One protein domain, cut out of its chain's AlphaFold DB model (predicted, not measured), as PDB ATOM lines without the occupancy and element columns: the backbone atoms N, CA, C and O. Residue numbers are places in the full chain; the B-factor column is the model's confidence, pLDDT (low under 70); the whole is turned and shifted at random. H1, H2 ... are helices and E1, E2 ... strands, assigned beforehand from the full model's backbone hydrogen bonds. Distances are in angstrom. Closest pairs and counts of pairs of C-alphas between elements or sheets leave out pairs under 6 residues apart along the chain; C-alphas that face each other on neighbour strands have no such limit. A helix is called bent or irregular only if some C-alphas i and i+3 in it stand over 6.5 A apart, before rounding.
ATOM      1  N   THR A 172     292.778  50.193  96.485       63.72
ATOM      2  CA  THR A 172     291.929  51.150  97.179       63.72
ATOM      3  C   THR A 172     291.748  50.687  98.630       63.72
ATOM      4  O   THR A 172     291.372  49.547  98.894       63.72
ATOM      5  N   GLY A 173     292.067  51.551  99.599       69.75
ATOM      6  CA  GLY A 173     291.906  51.262 101.030       69.75
ATOM      7  C   GLY A 173     293.128  50.682 101.761       69.75
ATOM      8  O   GLY A 173     294.266  50.803 101.322       69.75
ATOM      9  N   LEU A 174     292.872  50.128 102.954       69.69
ATOM     10  CA  LEU A 174     293.879  49.612 103.902       69.69
ATOM     11  C   LEU A 174     294.024  48.083 103.860       69.69
ATOM     12  O   LEU A 174     294.634  47.503 104.757       69.69
ATOM     13  N   THR A 175     293.419  47.425 102.875       71.44
ATOM     14  CA  THR A 175     293.453  45.968 102.760       71.44
ATOM     15  C   THR A 175     294.682  45.539 101.977       71.44
ATOM     16  O   THR A 175     295.081  46.163 100.993       71.44
ATOM     17  N   VAL A 176     295.309  44.452 102.413       77.19
ATOM     18  CA  VAL A 176     296.389  43.849 101.636       77.19
ATOM     19  C   VAL A 176     295.728  42.985 100.570       77.19
ATOM     20  O   VAL A 176     294.941  42.102 100.904       77.19
ATOM     21  N   PRO A 177     296.034  43.195  99.284       80.44
ATOM     22  CA  PRO A 177     295.353  42.491  98.199       80.44
ATOM     23  C   PRO A 177     295.761  41.010  98.121       80.44
ATOM     24  O   PRO A 177     295.182  40.227  97.371       80.44
ATOM     25  N   GLU A 178     296.789  40.630  98.875       88.12
ATOM     26  CA  GLU A 178     297.407  39.315  98.874       88.12
ATOM     27  C   GLU A 178     296.789  38.428  99.949       88.12
ATOM     28  O   GLU A 178     296.706  38.837 101.103       88.12
ATOM     29  N   PRO A 179     296.435  37.174  99.647       91.12
ATOM     30  CA  PRO A 179     296.091  36.215 100.685       91.12
ATOM     31  C   PRO A 179     297.267  35.980 101.651       91.12
ATOM     32  O   PRO A 179     298.406  35.837 101.205       91.12
ATOM     33  N   ALA A 180     296.985  35.793 102.946       92.56
ATOM     34  CA  ALA A 180     297.982  35.422 103.967       92.56
ATOM     35  C   ALA A 180     298.928  34.284 103.534       92.56
ATOM     36  O   ALA A 180     300.138  34.368 103.715       92.56
ATOM     37  N   VAL A 181     298.396  33.254 102.866       95.00
ATOM     38  CA  VAL A 181     299.186  32.114 102.361       95.00
ATOM     39  C   VAL A 181     300.262  32.559 101.358       95.00
ATOM     40  O   VAL A 181     301.353  31.991 101.315       95.00
ATOM     41  N   THR A 182     299.986  33.578 100.543       95.06
ATOM     42  CA  THR A 182     300.950  34.142  99.587       95.06
ATOM     43  C   THR A 182     302.051  34.918 100.313       95.06
ATOM     44  O   THR A 182     303.226  34.779  99.970       95.06
ATOM     45  N   ILE A 183     301.695  35.657 101.366       95.50
ATOM     46  CA  ILE A 183     302.652  36.362 102.229       95.50
ATOM     47  C   ILE A 183     303.541  35.373 102.990       95.50
ATOM     48  O   ILE A 183     304.757  35.546 103.015       95.50
ATOM     49  N   ALA A 184     302.982  34.283 103.518       96.25
ATOM     50  CA  ALA A 184     303.751  33.222 104.169       96.25
ATOM     51  C   ALA A 184     304.776  32.578 103.213       96.25
ATOM     52  O   ALA A 184     305.924  32.335 103.590       96.25
ATOM     53  N   LYS A 185     304.408  32.361 101.940       97.56
ATOM     54  CA  LYS A 185     305.349  31.895 100.903       97.56
ATOM     55  C   LYS A 185     306.462  32.908 100.634       97.56
ATOM     56  O   LYS A 185     307.618  32.513 100.480       97.56
ATOM     57  N   LEU A 186     306.135  34.200 100.603       97.50
ATOM     58  CA  LEU A 186     307.129  35.261 100.452       97.50
ATOM     59  C   LEU A 186     308.096  35.308 101.640       97.50
ATOM     60  O   LEU A 186     309.309  35.366 101.447       97.50
ATOM     61  N   ALA A 187     307.580  35.223 102.862       97.19
ATOM     62  CA  ALA A 187     308.389  35.181 104.070       97.19
ATOM     63  C   ALA A 187     309.284  33.929 104.109       97.19
ATOM     64  O   ALA A 187     310.468  34.024 104.432       97.19
ATOM     65  N   HIS A 188     308.776  32.771 103.672       97.56
ATOM     66  CA  HIS A 188     309.581  31.559 103.503       97.56
ATOM     67  C   HIS A 188     310.743  31.763 102.518       97.56
ATOM     68  O   HIS A 188     311.874  31.372 102.817       97.56
ATOM     69  N   PHE A 189     310.498  32.409 101.371       97.75
ATOM     70  CA  PHE A 189     311.568  32.793 100.445       97.75
ATOM     71  C   PHE A 189     312.609  33.687 101.137       97.75
ATOM     72  O   PHE A 189     313.808  33.408 101.057       97.75
ATOM     73  N   CYS A 190     312.159  34.715 101.859       97.81
ATOM     74  CA  CYS A 190     313.028  35.670 102.545       97.81
ATOM     75  C   CYS A 190     313.923  34.979 103.589       97.81
ATOM     76  O   CYS A 190     315.134  35.197 103.589       97.81
ATOM     77  N   ARG A 191     313.371  34.053 104.390       97.44
ATOM     78  CA  ARG A 191     314.135  33.240 105.356       97.44
ATOM     79  C   ARG A 191     315.197  32.362 104.687       97.44
ATOM     80  O   ARG A 191     316.285  32.197 105.227       97.44
ATOM     81  N   ARG A 192     314.914  31.818 103.499       97.25
ATOM     82  CA  ARG A 192     315.880  31.018 102.719       97.25
ATOM     83  C   ARG A 192     316.936  31.859 102.003       97.25
ATOM     84  O   ARG A 192     317.963  31.322 101.593       97.25
ATOM     85  N   THR A 193     316.691  33.154 101.834       97.12
ATOM     86  CA  THR A 193     317.568  34.084 101.113       97.12
ATOM     87  C   THR A 193     317.822  35.346 101.945       97.12
ATOM     88  O   THR A 193     317.497  36.452 101.519       97.12
ATOM     89  N   PRO A 194     318.455  35.224 103.131       97.44
ATOM     90  CA  PRO A 194     318.562  36.328 104.097       97.44
ATOM     91  C   PRO A 194     319.340  37.553 103.581       97.44
ATOM     92  O   PRO A 194     319.259  38.630 104.159       97.44
ATOM     93  N   HIS A 195     320.089  37.406 102.485       97.19
ATOM     94  CA  HIS A 195     320.829  38.485 101.826       97.19
ATOM     95  C   HIS A 195     319.974  39.341 100.874       97.19
ATOM     96  O   HIS A 195     320.467  40.359 100.385       97.19
ATOM     97  N   VAL A 196     318.739  38.923 100.564       97.69
ATOM     98  CA  VAL A 196     317.816  39.650  99.682       97.69
ATOM     99  C   VAL A 196     316.854  40.460 100.537       97.69
ATOM    100  O   VAL A 196     316.066  39.891 101.282       97.69
ATOM    101  N   MET A 197     316.868  41.782 100.411       97.88
ATOM    102  CA  MET A 197     315.854  42.641 101.024       97.88
ATOM    103  C   MET A 197     314.608  42.686 100.136       97.88
ATOM    104  O   MET A 197     314.692  43.128  98.989       97.88
ATOM    105  N   VAL A 198     313.454  42.279 100.654       97.31
ATOM    106  CA  VAL A 198     312.172  42.361  99.946       97.31
ATOM    107  C   VAL A 198     311.328  43.468 100.561       97.31
ATOM    108  O   VAL A 198     310.938  43.398 101.724       97.31
ATOM    109  N   LYS A 199     311.031  44.492  99.761       95.69
ATOM    110  CA  LYS A 199     310.180  45.620 100.136       95.69
ATOM    111  C   LYS A 199     308.825  45.476  99.455       95.69
ATOM    112  O   LYS A 199     308.752  45.551  98.233       95.69
ATOM    113  N   TYR A 200     307.763  45.285 100.221       93.88
ATOM    114  CA  TYR A 200     306.393  45.301  99.726       93.88
ATOM    115  C   TYR A 200     305.833  46.715  99.859       93.88
ATOM    116  O   TYR A 200     305.664  47.203 100.976       93.88
ATOM    117  N   LEU A 201     305.594  47.380  98.729       90.69
ATOM    118  CA  LEU A 201     304.972  48.701  98.697       90.69
ATOM    119  C   LEU A 201     303.483  48.527  98.439       90.69
ATOM    120  O   LEU A 201     303.094  47.928  97.435       90.69
ATOM    121  N   PHE A 202     302.657  49.076  99.317       86.00
ATOM    122  CA  PHE A 202     301.217  49.142  99.111       86.00
ATOM    123  C   PHE A 202     300.768  50.597  99.068       86.00
ATOM    124  O   PHE A 202     301.276  51.450  99.798       86.00
ATOM    125  N   ASN A 203     299.830  50.890  98.177       79.88
ATOM    126  CA  ASN A 203     299.284  52.226  98.022       79.88
ATOM    127  C   ASN A 203     297.981  52.360  98.815       79.88
ATOM    128  O   ASN A 203     297.157  51.448  98.804       79.88
ATOM    129  N   VAL A 204     297.793  53.503  99.470       72.00
ATOM    130  CA  VAL A 204     296.487  53.913  99.993       72.00
ATOM    131  C   VAL A 204     295.977  54.970  99.025       72.00
ATOM    132  O   VAL A 204     296.648  55.969  98.786       72.00
ATOM    133  N   GLU A 205     294.827  54.696  98.417       66.06
ATOM    134  CA  GLU A 205     294.205  55.472  97.340       66.06
ATOM    135  C   GLU A 205     294.466  56.994  97.391       66.06
ATOM    136  O   GLU A 205     294.194  57.665  98.390       66.06
ATOM    137  N   GLY A 206     294.953  57.548  96.270       59.06
ATOM    138  CA  GLY A 206     295.138  58.993  96.097       59.06
ATOM    139  C   GLY A 206     296.583  59.505  96.055       59.06
ATOM    140  O   GLY A 206     296.782  60.655  96.440       59.06
ATOM    141  N   ARG A 207     297.540  58.694  95.561       54.66
ATOM    142  CA  ARG A 207     298.969  58.923  95.175       54.66
ATOM    143  C   ARG A 207     299.611  60.306  95.343       54.66
ATOM    144  O   ARG A 207     300.766  60.397  95.722       54.66
ATOM    145  N   SER A 208     298.899  61.385  95.049       55.44
ATOM    146  CA  SER A 208     299.404  62.756  95.161       55.44
ATOM    147  C   SER A 208     299.202  63.389  96.550       55.44
ATOM    148  O   SER A 208     299.544  64.551  96.751       55.44
ATOM    149  N   ARG A 209     298.600  62.673  97.516       56.44
ATOM    150  CA  ARG A 209     298.127  63.280  98.776       56.44
ATOM    151  C   ARG A 209     298.684  62.680 100.067       56.44
ATOM    152  O   ARG A 209     298.338  63.186 101.129       56.44
ATOM    153  N   CYS A 210     299.573  61.685 100.018       59.41
ATOM    154  CA  CYS A 210     300.176  61.095 101.228       59.41
ATOM    155  C   CYS A 210     301.013  62.097 102.049       59.41
ATOM    156  O   CYS A 210     301.301  61.851 103.216       59.41
ATOM    157  N   THR A 211     301.357  63.252 101.473       65.38
ATOM    158  CA  THR A 211     301.972  64.386 102.180       65.38
ATOM    159  C   THR A 211     300.984  65.166 103.052       65.38
ATOM    160  O   THR A 211     301.407  65.961 103.889       65.38
ATOM    161  N   HIS A 212     299.672  64.971 102.877       73.31
ATOM    162  CA  HIS A 212     298.662  65.694 103.636       73.31
ATOM    163  C   HIS A 212     298.447  65.043 105.015       73.31
ATOM    164  O   HIS A 212     298.150  63.845 105.083       73.31
ATOM    165  N   PRO A 213     298.484  65.809 106.124       74.56
ATOM    166  CA  PRO A 213     298.325  65.273 107.482       74.56
ATOM    167  C   PRO A 213     297.050  64.443 107.717       74.56
ATOM    168  O   PRO A 213     297.011  63.588 108.597       74.56
ATOM    169  N   TRP A 214     296.001  64.644 106.915       77.25
ATOM    170  CA  TRP A 214     294.743  63.887 107.022       77.25
ATOM    171  C   TRP A 214     294.877  62.393 106.692       77.25
ATOM    172  O   TRP A 214     293.999  61.618 107.061       77.25
ATOM    173  N   TYR A 215     295.970  61.965 106.052       77.94
ATOM    174  CA  TYR A 215     296.227  60.544 105.804       77.94
ATOM    175  C   TYR A 215     296.863  59.829 107.003       77.94
ATOM    176  O   TYR A 215     296.843  58.602 107.046       77.94
ATOM    177  N   ILE A 216     297.352  60.553 108.019       76.69
ATOM    178  CA  ILE A 216     298.018  59.963 109.194       76.69
ATOM    179  C   ILE A 216     297.164  58.884 109.880       76.69
ATOM    180  O   ILE A 216     297.689  57.800 110.125       76.69
ATOM    181  N   PRO A 217     295.858  59.084 110.149       81.06
ATOM    182  CA  PRO A 217     295.039  58.030 110.743       81.06
ATOM    183  C   PRO A 217     294.976  56.756 109.889       81.06
ATOM    184  O   PRO A 217     294.934  55.658 110.438       81.06
ATOM    185  N   TYR A 218     295.004  56.878 108.558       81.81
ATOM    186  CA  TYR A 218     295.036  55.729 107.651       81.81
ATOM    187  C   TYR A 218     296.374  55.000 107.733       81.81
ATOM    188  O   TYR A 218     296.388  53.779 107.860       81.81
ATOM    189  N   LEU A 219     297.484  55.743 107.755       79.69
ATOM    190  CA  LEU A 219     298.819  55.180 107.964       79.69
ATOM    191  C   LEU A 219     298.878  54.404 109.274       79.69
ATOM    192  O   LEU A 219     299.212  53.225 109.284       79.69
ATOM    193  N   MET A 220     298.464  55.034 110.369       84.62
ATOM    194  CA  MET A 220     298.463  54.399 111.679       84.62
ATOM    195  C   MET A 220     297.594  53.140 111.707       84.62
ATOM    196  O   MET A 220     297.998  52.133 112.281       84.62
ATOM    197  N   ARG A 221     296.431  53.148 111.045       87.38
ATOM    198  CA  ARG A 221     295.596  51.945 110.923       87.38
ATOM    199  C   ARG A 221     296.264  50.850 110.099       87.38
ATOM    200  O   ARG A 221     296.195  49.701 110.517       87.38
ATOM    201  N   ALA A 222     296.916  51.167 108.979       86.50
ATOM    202  CA  ALA A 222     297.705  50.177 108.241       86.50
ATOM    203  C   ALA A 222     298.813  49.609 109.133       86.50
ATOM    204  O   ALA A 222     298.938  48.395 109.240       86.50
ATOM    205  N   TYR A 223     299.556  50.464 109.836       87.31
ATOM    206  CA  TYR A 223     300.620  50.031 110.734       87.31
ATOM    207  C   TYR A 223     300.128  49.055 111.808       87.31
ATOM    208  O   TYR A 223     300.705  47.980 111.986       87.31
ATOM    209  N   VAL A 224     299.041  49.403 112.499       89.94
ATOM    210  CA  VAL A 224     298.440  48.540 113.524       89.94
ATOM    211  C   VAL A 224     297.899  47.255 112.900       89.94
ATOM    212  O   VAL A 224     298.134  46.178 113.442       89.94
ATOM    213  N   PHE A 225     297.248  47.338 111.737       91.12
ATOM    214  CA  PHE A 225     296.752  46.170 111.012       91.12
ATOM    215  C   PHE A 225     297.878  45.196 110.655       91.12
ATOM    216  O   PHE A 225     297.768  44.015 110.959       91.12
ATOM    217  N   PHE A 226     298.972  45.666 110.052       90.31
ATOM    218  CA  PHE A 226     300.083  44.805 109.649       90.31
ATOM    219  C   PHE A 226     300.801  44.188 110.847       90.31
ATOM    220  O   PHE A 226     301.127  43.005 110.806       90.31
ATOM    221  N   ASN A 227     301.019  44.941 111.928       90.62
ATOM    222  CA  ASN A 227     301.603  44.368 113.140       90.62
ATOM    223  C   ASN A 227     300.683  43.311 113.769       90.62
ATOM    224  O   ASN A 227     301.161  42.248 114.163       90.62
ATOM    225  N   LEU A 228     299.368  43.539 113.782       91.38
ATOM    226  CA  LEU A 228     298.410  42.551 114.270       91.38
ATOM    227  C   LEU A 228     298.357  41.309 113.364       91.38
ATOM    228  O   LEU A 228     298.422  40.183 113.849       91.38
ATOM    229  N   ALA A 229     298.254  41.501 112.049       91.00
ATOM    230  CA  ALA A 229     298.073  40.425 111.078       91.00
ATOM    231  C   ALA A 229     299.342  39.588 110.868       91.00
ATOM    232  O   ALA A 229     299.249  38.370 110.739       91.00
ATOM    233  N   LEU A 230     300.515  40.228 110.819       90.94
ATOM    234  CA  LEU A 230     301.778  39.575 110.459       90.94
ATOM    235  C   LEU A 230     302.627  39.171 111.662       90.94
ATOM    236  O   LEU A 230     303.418  38.242 111.543       90.94
ATOM    237  N   ARG A 231     302.497  39.875 112.794       89.31
ATOM    238  CA  ARG A 231     303.379  39.708 113.962       89.31
ATOM    239  C   ARG A 231     302.645  39.355 115.247       89.31
ATOM    240  O   ARG A 231     303.293  39.143 116.262       89.31
ATOM    241  N   ASP A 232     301.314  39.319 115.215       91.38
ATOM    242  CA  ASP A 232     300.477  39.157 116.408       91.38
ATOM    243  C   ASP A 232     300.705  40.249 117.478       91.38
ATOM    244  O   ASP A 232     300.443  40.073 118.668       91.38
ATOM    245  N   LEU A 233     301.193  41.419 117.057       89.06
ATOM    246  CA  LEU A 233     301.516  42.524 117.954       89.06
ATOM    247  C   LEU A 233     300.360  43.517 118.026       89.06
ATOM    248  O   LEU A 233     299.971  44.137 117.036       89.06
ATOM    249  N   HIS A 234     299.848  43.716 119.237       85.94
ATOM    250  CA  HIS A 234     298.816  44.705 119.526       85.94
ATOM    251  C   HIS A 234     299.483  46.053 119.785       85.94
ATOM    252  O   HIS A 234     299.810  46.396 120.922       85.94
ATOM    253  N   VAL A 235     299.735  46.809 118.717       82.12
ATOM    254  CA  VAL A 235     300.421  48.095 118.845       82.12
ATOM    255  C   VAL A 235     299.417  49.214 119.110       82.12
ATOM    256  O   VAL A 235     298.475  49.395 118.348       82.12
ATOM    257  N   ALA A 236     299.661  49.984 120.173       69.31
ATOM    258  CA  ALA A 236     298.958  51.216 120.544       69.31
ATOM    259  C   ALA A 236     297.422  51.087 120.731       69.31
ATOM    260  O   ALA A 236     296.662  51.236 119.773       69.31
ATOM    261  N   PRO A 237     296.911  50.986 121.976       65.88
ATOM    262  CA  PRO A 237     295.477  50.787 122.249       65.88
ATOM    263  C   PRO A 237     294.566  51.942 121.792       65.88
ATOM    264  O   PRO A 237     293.347  51.810 121.806       65.88
ATOM    265  N   ARG A 238     295.133  53.093 121.403       79.12
ATOM    266  CA  ARG A 238     294.381  54.290 120.989       79.12
ATOM    267  C   ARG A 238     293.977  54.289 119.514       79.12
ATOM    268  O   ARG A 238     293.076  55.037 119.143       79.12
ATOM    269  N   ILE A 239     294.622  53.486 118.668       82.88
ATOM    270  CA  ILE A 239     294.277  53.404 117.246       82.88
ATOM    271  C   ILE A 239     293.305  52.246 117.065       82.88
ATOM    272  O   ILE A 239     293.688  51.081 117.017       82.88
ATOM    273  N   VAL A 240     292.023  52.587 116.970       86.56
ATOM    274  CA  VAL A 240     290.959  51.599 116.805       86.56
ATOM    275  C   VAL A 240     290.881  51.187 115.336       86.56
ATOM    276  O   VAL A 240     290.529  51.989 114.461       86.56
ATOM    277  N   LEU A 241     291.232  49.927 115.073       88.56
ATOM    278  CA  LEU A 241     290.913  49.257 113.818       88.56
ATOM    279  C   LEU A 241     289.396  49.093 113.701       88.56
ATOM    280  O   LEU A 241     288.701  48.861 114.689       88.56
ATOM    281  N   GLN A 242     288.873  49.203 112.485       90.31
ATOM    282  CA  GLN A 242     287.476  48.865 112.229       90.31
ATOM    283  C   GLN A 242     287.265  47.351 112.423       90.31
ATOM    284  O   GLN A 242     288.195  46.590 112.141       90.31
ATOM    285  N   PRO A 243     286.067  46.886 112.829       92.56
ATOM    286  CA  PRO A 243     285.808  45.464 113.076       92.56
ATOM    287  C   PRO A 243     286.244  44.552 111.922       92.56
ATOM    288  O   PRO A 243     286.981  43.598 112.141       92.56
ATOM    289  N   PHE A 244     285.932  44.931 110.676       90.50
ATOM    290  CA  PHE A 244     286.323  44.149 109.498       90.50
ATOM    291  C   PHE A 244     287.846  43.985 109.344       90.50
ATOM    292  O   PHE A 244     288.297  42.975 108.815       90.50
ATOM    293  N   GLN A 245     288.649  44.951 109.807       90.25
ATOM    294  CA  GLN A 245     290.114  44.874 109.759       90.25
ATOM    295  C   GLN A 245     290.647  43.903 110.819       90.25
ATOM    296  O   GLN A 245     291.618  43.191 110.572       90.25
ATOM    297  N   VAL A 246     290.011  43.859 111.994       91.62
ATOM    298  CA  VAL A 246     290.338  42.894 113.055       91.62
ATOM    299  C   VAL A 246     289.959  41.480 112.617       91.62
ATOM    300  O   VAL A 246     290.756  40.550 112.776       91.62
ATOM    301  N   ASP A 247     288.784  41.323 112.007       92.06
ATOM    302  CA  ASP A 247     288.318  40.054 111.444       92.06
ATOM    303  C   ASP A 247     289.246  39.578 110.328       92.06
ATOM    304  O   ASP A 247     289.623  38.406 110.284       92.06
ATOM    305  N   GLU A 248     289.675  40.484 109.447       90.75
ATOM    306  CA  GLU A 248     290.629  40.173 108.390       90.75
ATOM    307  C   GLU A 248     291.989  39.753 108.959       90.75
ATOM    308  O   GLU A 248     292.479  38.681 108.603       90.75
ATOM    309  N   ALA A 249     292.568  40.509 109.895       91.75
ATOM    310  CA  ALA A 249     293.826  40.139 110.549       91.75
ATOM    311  C   ALA A 249     293.723  38.782 111.274       91.75
ATOM    312  O   ALA A 249     294.649  37.970 111.261       91.75
ATOM    313  N   THR A 250     292.570  38.487 111.874       91.81
ATOM    314  CA  THR A 250     292.301  37.193 112.519       91.81
ATOM    315  C   THR A 250     292.155  36.069 111.496       91.81
ATOM    316  O   THR A 250     292.721  34.992 111.677       91.81
ATOM    317  N   ARG A 251     291.488  36.324 110.367       92.81
ATOM    318  CA  ARG A 251     291.374  35.385 109.243       92.81
ATOM    319  C   ARG A 251     292.721  35.094 108.584       92.81
ATOM    320  O   ARG A 251     292.918  34.012 108.035       92.81
ATOM    321  N   TRP A 252     293.642  36.051 108.589       93.00
ATOM    322  CA  TRP A 252     295.014  35.825 108.143       93.00
ATOM    323  C   TRP A 252     295.719  34.836 109.067       93.00
ATOM    324  O   TRP A 252     296.200  33.803 108.597       93.00
ATOM    325  N   ARG A 253     295.656  35.093 110.376       91.56
ATOM    326  CA  ARG A 253     296.232  34.225 111.413       91.56
ATOM    327  C   ARG A 253     295.612  32.826 111.449       91.56
ATOM    328  O   ARG A 253     296.300  31.860 111.756       91.56
ATOM    329  N   SER A 254     294.340  32.680 111.071       92.44
ATOM    330  CA  SER A 254     293.693  31.364 110.981       92.44
ATOM    331  C   SER A 254     294.194  30.517 109.803       92.44
ATOM    332  O   SER A 254     293.944  29.316 109.767       92.44
ATOM    333  N   LYS A 255     294.828  31.136 108.798       93.25
ATOM    334  CA  LYS A 255     295.348  30.458 107.598       93.25
ATOM    335  C   LYS A 255     296.854  30.239 107.647       93.25
ATOM    336  O   LYS A 255     297.353  29.324 106.994       93.25
ATOM    337  N   SER A 256     297.580  31.112 108.332       94.06
ATOM    338  CA  SER A 256     299.032  31.053 108.476       94.06
ATOM    339  C   SER A 256     299.414  31.682 109.807       94.06
ATOM    340  O   SER A 256     298.880  32.724 110.175       94.06
ATOM    341  N   SER A 257     300.338  31.060 110.528       94.12
ATOM    342  CA  SER A 257     300.824  31.596 111.800       94.12
ATOM    343  C   SER A 257     301.654  32.871 111.587       94.12
ATOM    344  O   SER A 257     302.264  33.061 110.531       94.12
ATOM    345  N   ALA A 258     301.725  33.738 112.602       92.38
ATOM    346  CA  ALA A 258     302.574  34.936 112.556       92.38
ATOM    347  C   ALA A 258     304.048  34.574 112.278       92.38
ATOM    348  O   ALA A 258     304.678  35.152 111.396       92.38
ATOM    349  N   ALA A 259     304.553  33.515 112.921       93.81
ATOM    350  CA  ALA A 259     305.908  33.005 112.706       93.81
ATOM    351  C   ALA A 259     306.181  32.587 111.245       93.81
ATOM    352  O   ALA A 259     307.296  32.732 110.743       93.81
ATOM    353  N   GLU A 260     305.174  32.086 110.523       95.69
ATOM    354  CA  GLU A 260     305.323  31.745 109.104       95.69
ATOM    355  C   GLU A 260     305.392  32.978 108.204       95.69
ATOM    356  O   GLU A 260     306.059  32.921 107.166       95.69
ATOM    357  N   MET A 261     304.739  34.075 108.591       94.62
ATOM    358  CA  MET A 261     304.697  35.338 107.845       94.62
ATOM    359  C   MET A 261     305.842  36.293 108.206       94.62
ATOM    360  O   MET A 261     306.121  37.224 107.453       94.62
ATOM    361  N   GLU A 262     306.551  36.043 109.305       94.12
ATOM    362  CA  GLU A 262     307.665  36.872 109.751       94.12
ATOM    363  C   GLU A 262     308.986  36.518 109.046       94.12
ATOM    364  O   GLU A 262     309.431  35.367 109.017       94.12
ATOM    365  N   ALA A 263     309.663  37.522 108.486       95.69
ATOM    366  CA  ALA A 263     311.038  37.387 108.017       95.69
ATOM    367  C   ALA A 263     311.818  38.697 108.232       95.69
ATOM    368  O   ALA A 263     311.305  39.774 107.923       95.69
ATOM    369  N   PRO A 264     313.076  38.641 108.707       95.19
ATOM    370  CA  PRO A 264     313.844  39.833 109.083       95.19
ATOM    371  C   PRO A 264     314.248  40.714 107.894       95.19
ATOM    372  O   PRO A 264     314.684  41.840 108.098       95.19
ATOM    373  N   ASN A 265     314.114  40.219 106.671       96.62
ATOM    374  CA  ASN A 265     314.417  40.894 105.411       96.62
ATOM    375  C   ASN A 265     313.170  41.105 104.534       96.62
ATOM    376  O   ASN A 265     313.304  41.516 103.382       96.62
ATOM    377  N   LEU A 266     311.975  40.823 105.062       96.06
ATOM    378  CA  LEU A 266     310.702  41.206 104.463       96.06
ATOM    379  C   LEU A 266     310.202  42.461 105.173       96.06
ATOM    380  O   LEU A 266     310.143  42.484 106.402       96.06
ATOM    381  N   ARG A 267     309.881  43.497 104.400       94.38
ATOM    382  CA  ARG A 267     309.446  44.790 104.923       94.38
ATOM    383  C   ARG A 267     308.246  45.329 104.182       94.38
ATOM    384  O   ARG A 267     308.229  45.314 102.951       94.38
ATOM    385  N   PHE A 268     307.292  45.862 104.929       91.50
ATOM    386  CA  PHE A 268     306.095  46.492 104.385       91.50
ATOM    387  C   PHE A 268     306.202  48.007 104.506       91.50
ATOM    388  O   PHE A 268     306.384  48.537 105.603       91.50
ATOM    389  N   PHE A 269     306.063  48.697 103.379       88.38
ATOM    390  CA  PHE A 269     306.089  50.151 103.293       88.38
ATOM    391  C   PHE A 269     304.838  50.650 102.588       88.38
ATOM    392  O   PHE A 269     304.313  50.004 101.680       88.38
ATOM    393  N   LEU A 270     304.415  51.853 102.944       82.44
ATOM    394  CA  LEU A 270     303.499  52.589 102.096       82.44
ATOM    395  C   LEU A 270     304.259  53.107 100.858       82.44
ATOM    396  O   LEU A 270     305.405  53.546 100.965       82.44
ATOM    397  N   ALA A 271     303.635  53.046  99.686       77.38
ATOM    398  CA  ALA A 271     304.192  53.576  98.444       77.38
ATOM    399  C   ALA A 271     304.443  55.103  98.505       77.38
ATOM    400  O   ALA A 271     303.803  55.820  99.273       77.38
ATOM    401  N   ASP A 272     305.365  55.582  97.659       66.94
ATOM    402  CA  ASP A 272     305.614  57.002  97.347       66.94
ATOM    403  C   ASP A 272     306.027  57.929  98.512       66.94
ATOM    404  O   ASP A 272     305.767  59.133  98.485       66.94
ATOM    405  N   TRP A 273     306.753  57.414  99.507       67.19
ATOM    406  CA  TRP A 273     307.467  58.287 100.446       67.19
ATOM    407  C   TRP A 273     308.770  58.759  99.815       67.19
ATOM    408  O   TRP A 273     309.731  57.995  99.703       67.19
ATOM    409  N   ASP A 274     308.806  60.023  99.399       68.56
ATOM    410  CA  ASP A 274     310.078  60.703  99.195       68.56
ATOM    411  C   ASP A 274     310.654  61.133 100.565       68.56
ATOM    412  O   ASP A 274     309.913  61.417 101.514       68.56
ATOM    413  N   GLU A 275     311.982  61.144 100.703       63.88
ATOM    414  CA  GLU A 275     312.655  61.517 101.960       63.88
ATOM    415  C   GLU A 275     312.297  62.942 102.421       63.88
ATOM    416  O   GLU A 275     312.211  63.197 103.618       63.88
ATOM    417  N   GLN A 276     311.994  63.857 101.501       71.12
ATOM    418  CA  GLN A 276     311.576  65.228 101.811       71.12
ATOM    419  C   GLN A 276     310.130  65.294 102.327       71.12
ATOM    420  O   GLN A 276     309.783  66.175 103.112       71.12
ATOM    421  N   ALA A 277     309.240  64.404 101.885       70.75
ATOM    422  CA  ALA A 277     307.899  64.238 102.431       70.75
ATOM    423  C   ALA A 277     307.982  63.726 103.871       70.75
ATOM    424  O   ALA A 277     307.286  64.250 104.743       70.75
ATOM    425  N   LEU A 278     308.892  62.780 104.131       69.31
ATOM    426  CA  LEU A 278     309.221  62.333 105.481       69.31
ATOM    427  C   LEU A 278     309.785  63.479 106.326       69.31
ATOM    428  O   LEU A 278     309.301  63.680 107.429       69.31
ATOM    429  N   GLU A 279     310.766  64.246 105.848       72.56
ATOM    430  CA  GLU A 279     311.345  65.356 106.620       72.56
ATOM    431  C   GLU A 279     310.307  66.429 106.957       72.56
ATOM    432  O   GLU A 279     310.190  66.846 108.112       72.56
ATOM    433  N   ARG A 280     309.488  66.823 105.973       76.19
ATOM    434  CA  ARG A 280     308.354  67.734 106.194       76.19
ATOM    435  C   ARG A 280     307.389  67.178 107.233       76.19
ATOM    436  O   ARG A 280     306.894  67.926 108.073       76.19
ATOM    437  N   TRP A 281     307.141  65.872 107.204       73.81
ATOM    438  CA  TRP A 281     306.306  65.222 108.199       73.81
ATOM    439  C   TRP A 281     306.963  65.212 109.577       73.81
ATOM    440  O   TRP A 281     306.330  65.624 110.536       73.81
ATOM    441  N   LEU A 282     308.231  64.813 109.684       73.25
ATOM    442  CA  LEU A 282     308.989  64.774 110.936       73.25
ATOM    443  C   LEU A 282     309.082  66.140 111.607       73.25
ATOM    444  O   LEU A 282     309.169  66.200 112.830       73.25
ATOM    445  N   TYR A 283     309.030  67.215 110.823       80.12
ATOM    446  CA  TYR A 283     308.931  68.577 111.326       80.12
ATOM    447  C   TYR A 283     307.553  68.890 111.941       80.12
ATOM    448  O   TYR A 283     307.474  69.543 112.978       80.12
ATOM    449  N   LEU A 284     306.461  68.398 111.344       72.50
ATOM    450  CA  LEU A 284     305.088  68.570 111.850       72.50
ATOM    451  C   LEU A 284     304.715  67.550 112.947       72.50
ATOM    452  O   LEU A 284     303.834  67.794 113.770       72.50
ATOM    453  N   ALA A 285     305.401  66.408 112.968       67.25
ATOM    454  CA  ALA A 285     305.158  65.250 113.816       67.25
ATOM    455  C   ALA A 285     305.215  65.490 115.333       67.25
ATOM    456  O   ALA A 285     304.472  64.797 116.020       67.25
ATOM    457  N   PRO A 286     306.004  66.431 115.898       66.88
ATOM    458  CA  PRO A 286     306.015  66.675 117.344       66.88
ATOM    459  C   PRO A 286     304.649  67.093 117.903       66.88
ATOM    460  O   PRO A 286     304.406  66.965 119.098       66.88
ATOM    461  N   GLN A 287     303.737  67.558 117.044       69.12
ATOM    462  CA  GLN A 287     302.352  67.867 117.412       69.12
ATOM    463  C   GLN A 287     301.462  66.616 117.516       69.12
ATOM    464  O   GLN A 287     300.341  66.688 118.014       69.12
ATOM    465  N   TYR A 288     301.946  65.462 117.059       71.88
ATOM    466  CA  TYR A 288     301.213  64.206 117.009       71.88
ATOM    467  C   TYR A 288     301.869  63.169 117.924       71.88
ATOM    468  O   TYR A 288     303.055  62.868 117.818       71.88
ATOM    469  N   GLN A 289     301.060  62.522 118.763       77.38
ATOM    470  CA  GLN A 289     301.502  61.486 119.709       77.38
ATOM    471  C   GLN A 289     302.202  60.273 119.045       77.38
ATOM    472  O   GLN A 289     302.809  59.456 119.726       77.38
ATOM    473  N   TYR A 290     302.125  60.148 117.718       77.19
ATOM    474  CA  TYR A 290     302.594  58.994 116.945       77.19
ATOM    475  C   TYR A 290     303.875  59.261 116.136       77.19
ATOM    476  O   TYR A 290     304.248  58.445 115.294       77.19
ATOM    477  N   GLY A 291     304.545  60.391 116.399       77.25
ATOM    478  CA  GLY A 291     305.781  60.840 115.747       77.25
ATOM    479  C   GLY A 291     306.822  59.739 115.517       77.25
ATOM    480  O   GLY A 291     307.274  59.494 114.398       77.25
ATOM    481  N   GLU A 292     307.188  59.058 116.599       81.12
ATOM    482  CA  GLU A 292     308.266  58.067 116.599       81.12
ATOM    483  C   GLU A 292     307.880  56.761 115.904       81.12
ATOM    484  O   GLU A 292     308.682  56.218 115.152       81.12
ATOM    485  N   MET A 293     306.642  56.290 116.081       81.25
ATOM    486  CA  MET A 293     306.168  55.047 115.457       81.25
ATOM    487  C   MET A 293     306.165  55.138 113.930       81.25
ATOM    488  O   MET A 293     306.580  54.212 113.240       81.25
ATOM    489  N   VAL A 294     305.699  56.265 113.394       77.06
ATOM    490  CA  VAL A 294     305.691  56.505 111.946       77.06
ATOM    491  C   VAL A 294     307.119  56.651 111.426       77.06
ATOM    492  O   VAL A 294     307.432  56.096 110.376       77.06
ATOM    493  N   ARG A 295     308.002  57.342 112.165       79.75
ATOM    494  CA  ARG A 295     309.425  57.446 111.811       79.75
ATOM    495  C   ARG A 295     310.066  56.066 111.697       79.75
ATOM    496  O   ARG A 295     310.692  55.786 110.676       79.75
ATOM    497  N   ASP A 296     309.885  55.226 112.714       83.50
ATOM    498  CA  ASP A 296     310.397  53.857 112.732       83.50
ATOM    499  C   ASP A 296     309.858  53.058 111.544       83.50
ATOM    500  O   ASP A 296     310.633  52.487 110.780       83.50
ATOM    501  N   TRP A 297     308.546  53.117 111.296       83.19
ATOM    502  CA  TRP A 297     307.948  52.418 110.166       83.19
ATOM    503  C   TRP A 297     308.522  52.861 108.815       83.19
ATOM    504  O   TRP A 297     308.821  52.033 107.961       83.19
ATOM    505  N   ILE A 298     308.711  54.158 108.593       76.69
ATOM    506  CA  ILE A 298     309.214  54.647 107.305       76.69
ATOM    507  C   ILE A 298     310.669  54.234 107.093       76.69
ATOM    508  O   ILE A 298     311.050  53.853 105.985       76.69
ATOM    509  N   GLN A 299     311.482  54.295 108.146       81.00
ATOM    510  CA  GLN A 299     312.902  53.963 108.067       81.00
ATOM    511  C   GLN A 299     313.123  52.457 107.941       81.00
ATOM    512  O   GLN A 299     313.919  52.008 107.112       81.00
ATOM    513  N   ASN A 300     312.401  51.678 108.740       83.56
ATOM    514  CA  ASN A 300     312.687  50.265 108.930       83.56
ATOM    515  C   ASN A 300     311.684  49.345 108.241       83.56
ATOM    516  O   ASN A 300     312.018  48.182 108.031       83.56
ATOM    517  N   GLY A 301     310.518  49.848 107.830       85.00
ATOM    518  CA  GLY A 301     309.362  49.033 107.463       85.00
ATOM    519  C   GLY A 301     308.715  48.390 108.695       85.00
ATOM    520  O   GLY A 301     309.240  48.467 109.804       85.00
ATOM    521  N   ILE A 302     307.558  47.756 108.497       83.62
ATOM    522  CA  ILE A 302     307.111  46.683 109.399       83.62
ATOM    523  C   ILE A 302     307.849  45.459 108.907       83.62
ATOM    524  O   ILE A 302     307.640  45.065 107.741       83.62
TER     525      ILE A 302
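What this domain is: This is residues 172 to 302 of the 302 residues of an uncharacterized protein of Lophiotrema nucula (UniProt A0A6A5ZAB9). Picture a short ribbon of two parallel strands, E1 and E2, with helices gathered round it: the long helix H2 runs through the body beside E2, H1, H3 and H4 cluster towards its last residues, and the helical hairpin H5 and H6 lies towards its first residues, with H6 coming back to E2. The printed part has 131 residues with six named helices and two named strands, in the order H1 E1 H2 H3 H4 E2 H5 H6, and its class is mostly helix. It is compact, with a radius of gyration of the C-alphas of 14.7 A and spans of 38 by 36 by 24 A.

How they stand to each other: Begin with E1, residues 197 to 202, and E2, residues 266 to 270, parallel neighbours at 30 degrees. Here N 200 and O 267 are 2.8 A apart and N 267 and O 198 are 2.9 A apart, within hydrogen-bond range. Between them in the chain come H2, residues 213 to 231, H3, residues 243 to 253, and H4, residues 258 to 261, which makes a strand-helix-strand unit, two parallel neighbour strands with helices between. H2 touches H3 with residues 225 to 230 alone, closest at the C-alphas of Ala 229 and Ala 249, 4.3 A, the same way at a shallow tilt of 33 degrees, only just short of steep. H4 touches H1, residues 180 to 192, at the C-alphas of Met 261 and Ala 184, 4.3 A. Look next at H5, residues 275 to 287, and H6, residues 291 to 300: this helical hairpin touches at the C-alphas of Ala 285 and Gly 291, 4.9 A, opposite ways at a shallow tilt of 23 degrees. The closest C-alphas of E2 and H6 are those of Phe 269 and Ile 298, 6.8 A. H1 and H2 are apart. Every O i to N i+4 pair is within hydrogen-bond range in H1, H3 and H6; H2 has 13 of 15 and H5 7 of 9, and H4 is too short for such a pair.

Where its parts are: Find C-alpha 180 at (297.982, 35.422, 103.967), where H1 begins its 18.5 A. E1 is 16.1 A long and E2 13.7 A. H2 runs 26.9 A from C-alpha 213 at (298.325, 65.273, 107.482); H5 runs 19.6 A. Both are irregular, only just: C-alphas 214 and 217 are 6.9 A apart, and 283 and 286 are 7.0 A apart. H3 measures 15.4 A, H4 5.2 A and H6 14.4 A, ending at C-alpha 300, (312.687, 50.265, 108.930).

The domain as a whole: The two C-alphas farthest apart, of Arg 192 and Gln 287, are 41.9 A apart. The printed part has no cut and ends at residue 302, the chain's last; the link from H2 to H3 is long, with 11 residues. Mean pLDDT of the printed part is 83.9, and 20 residues are under 70, among them 205 to 211 and 272 to 275.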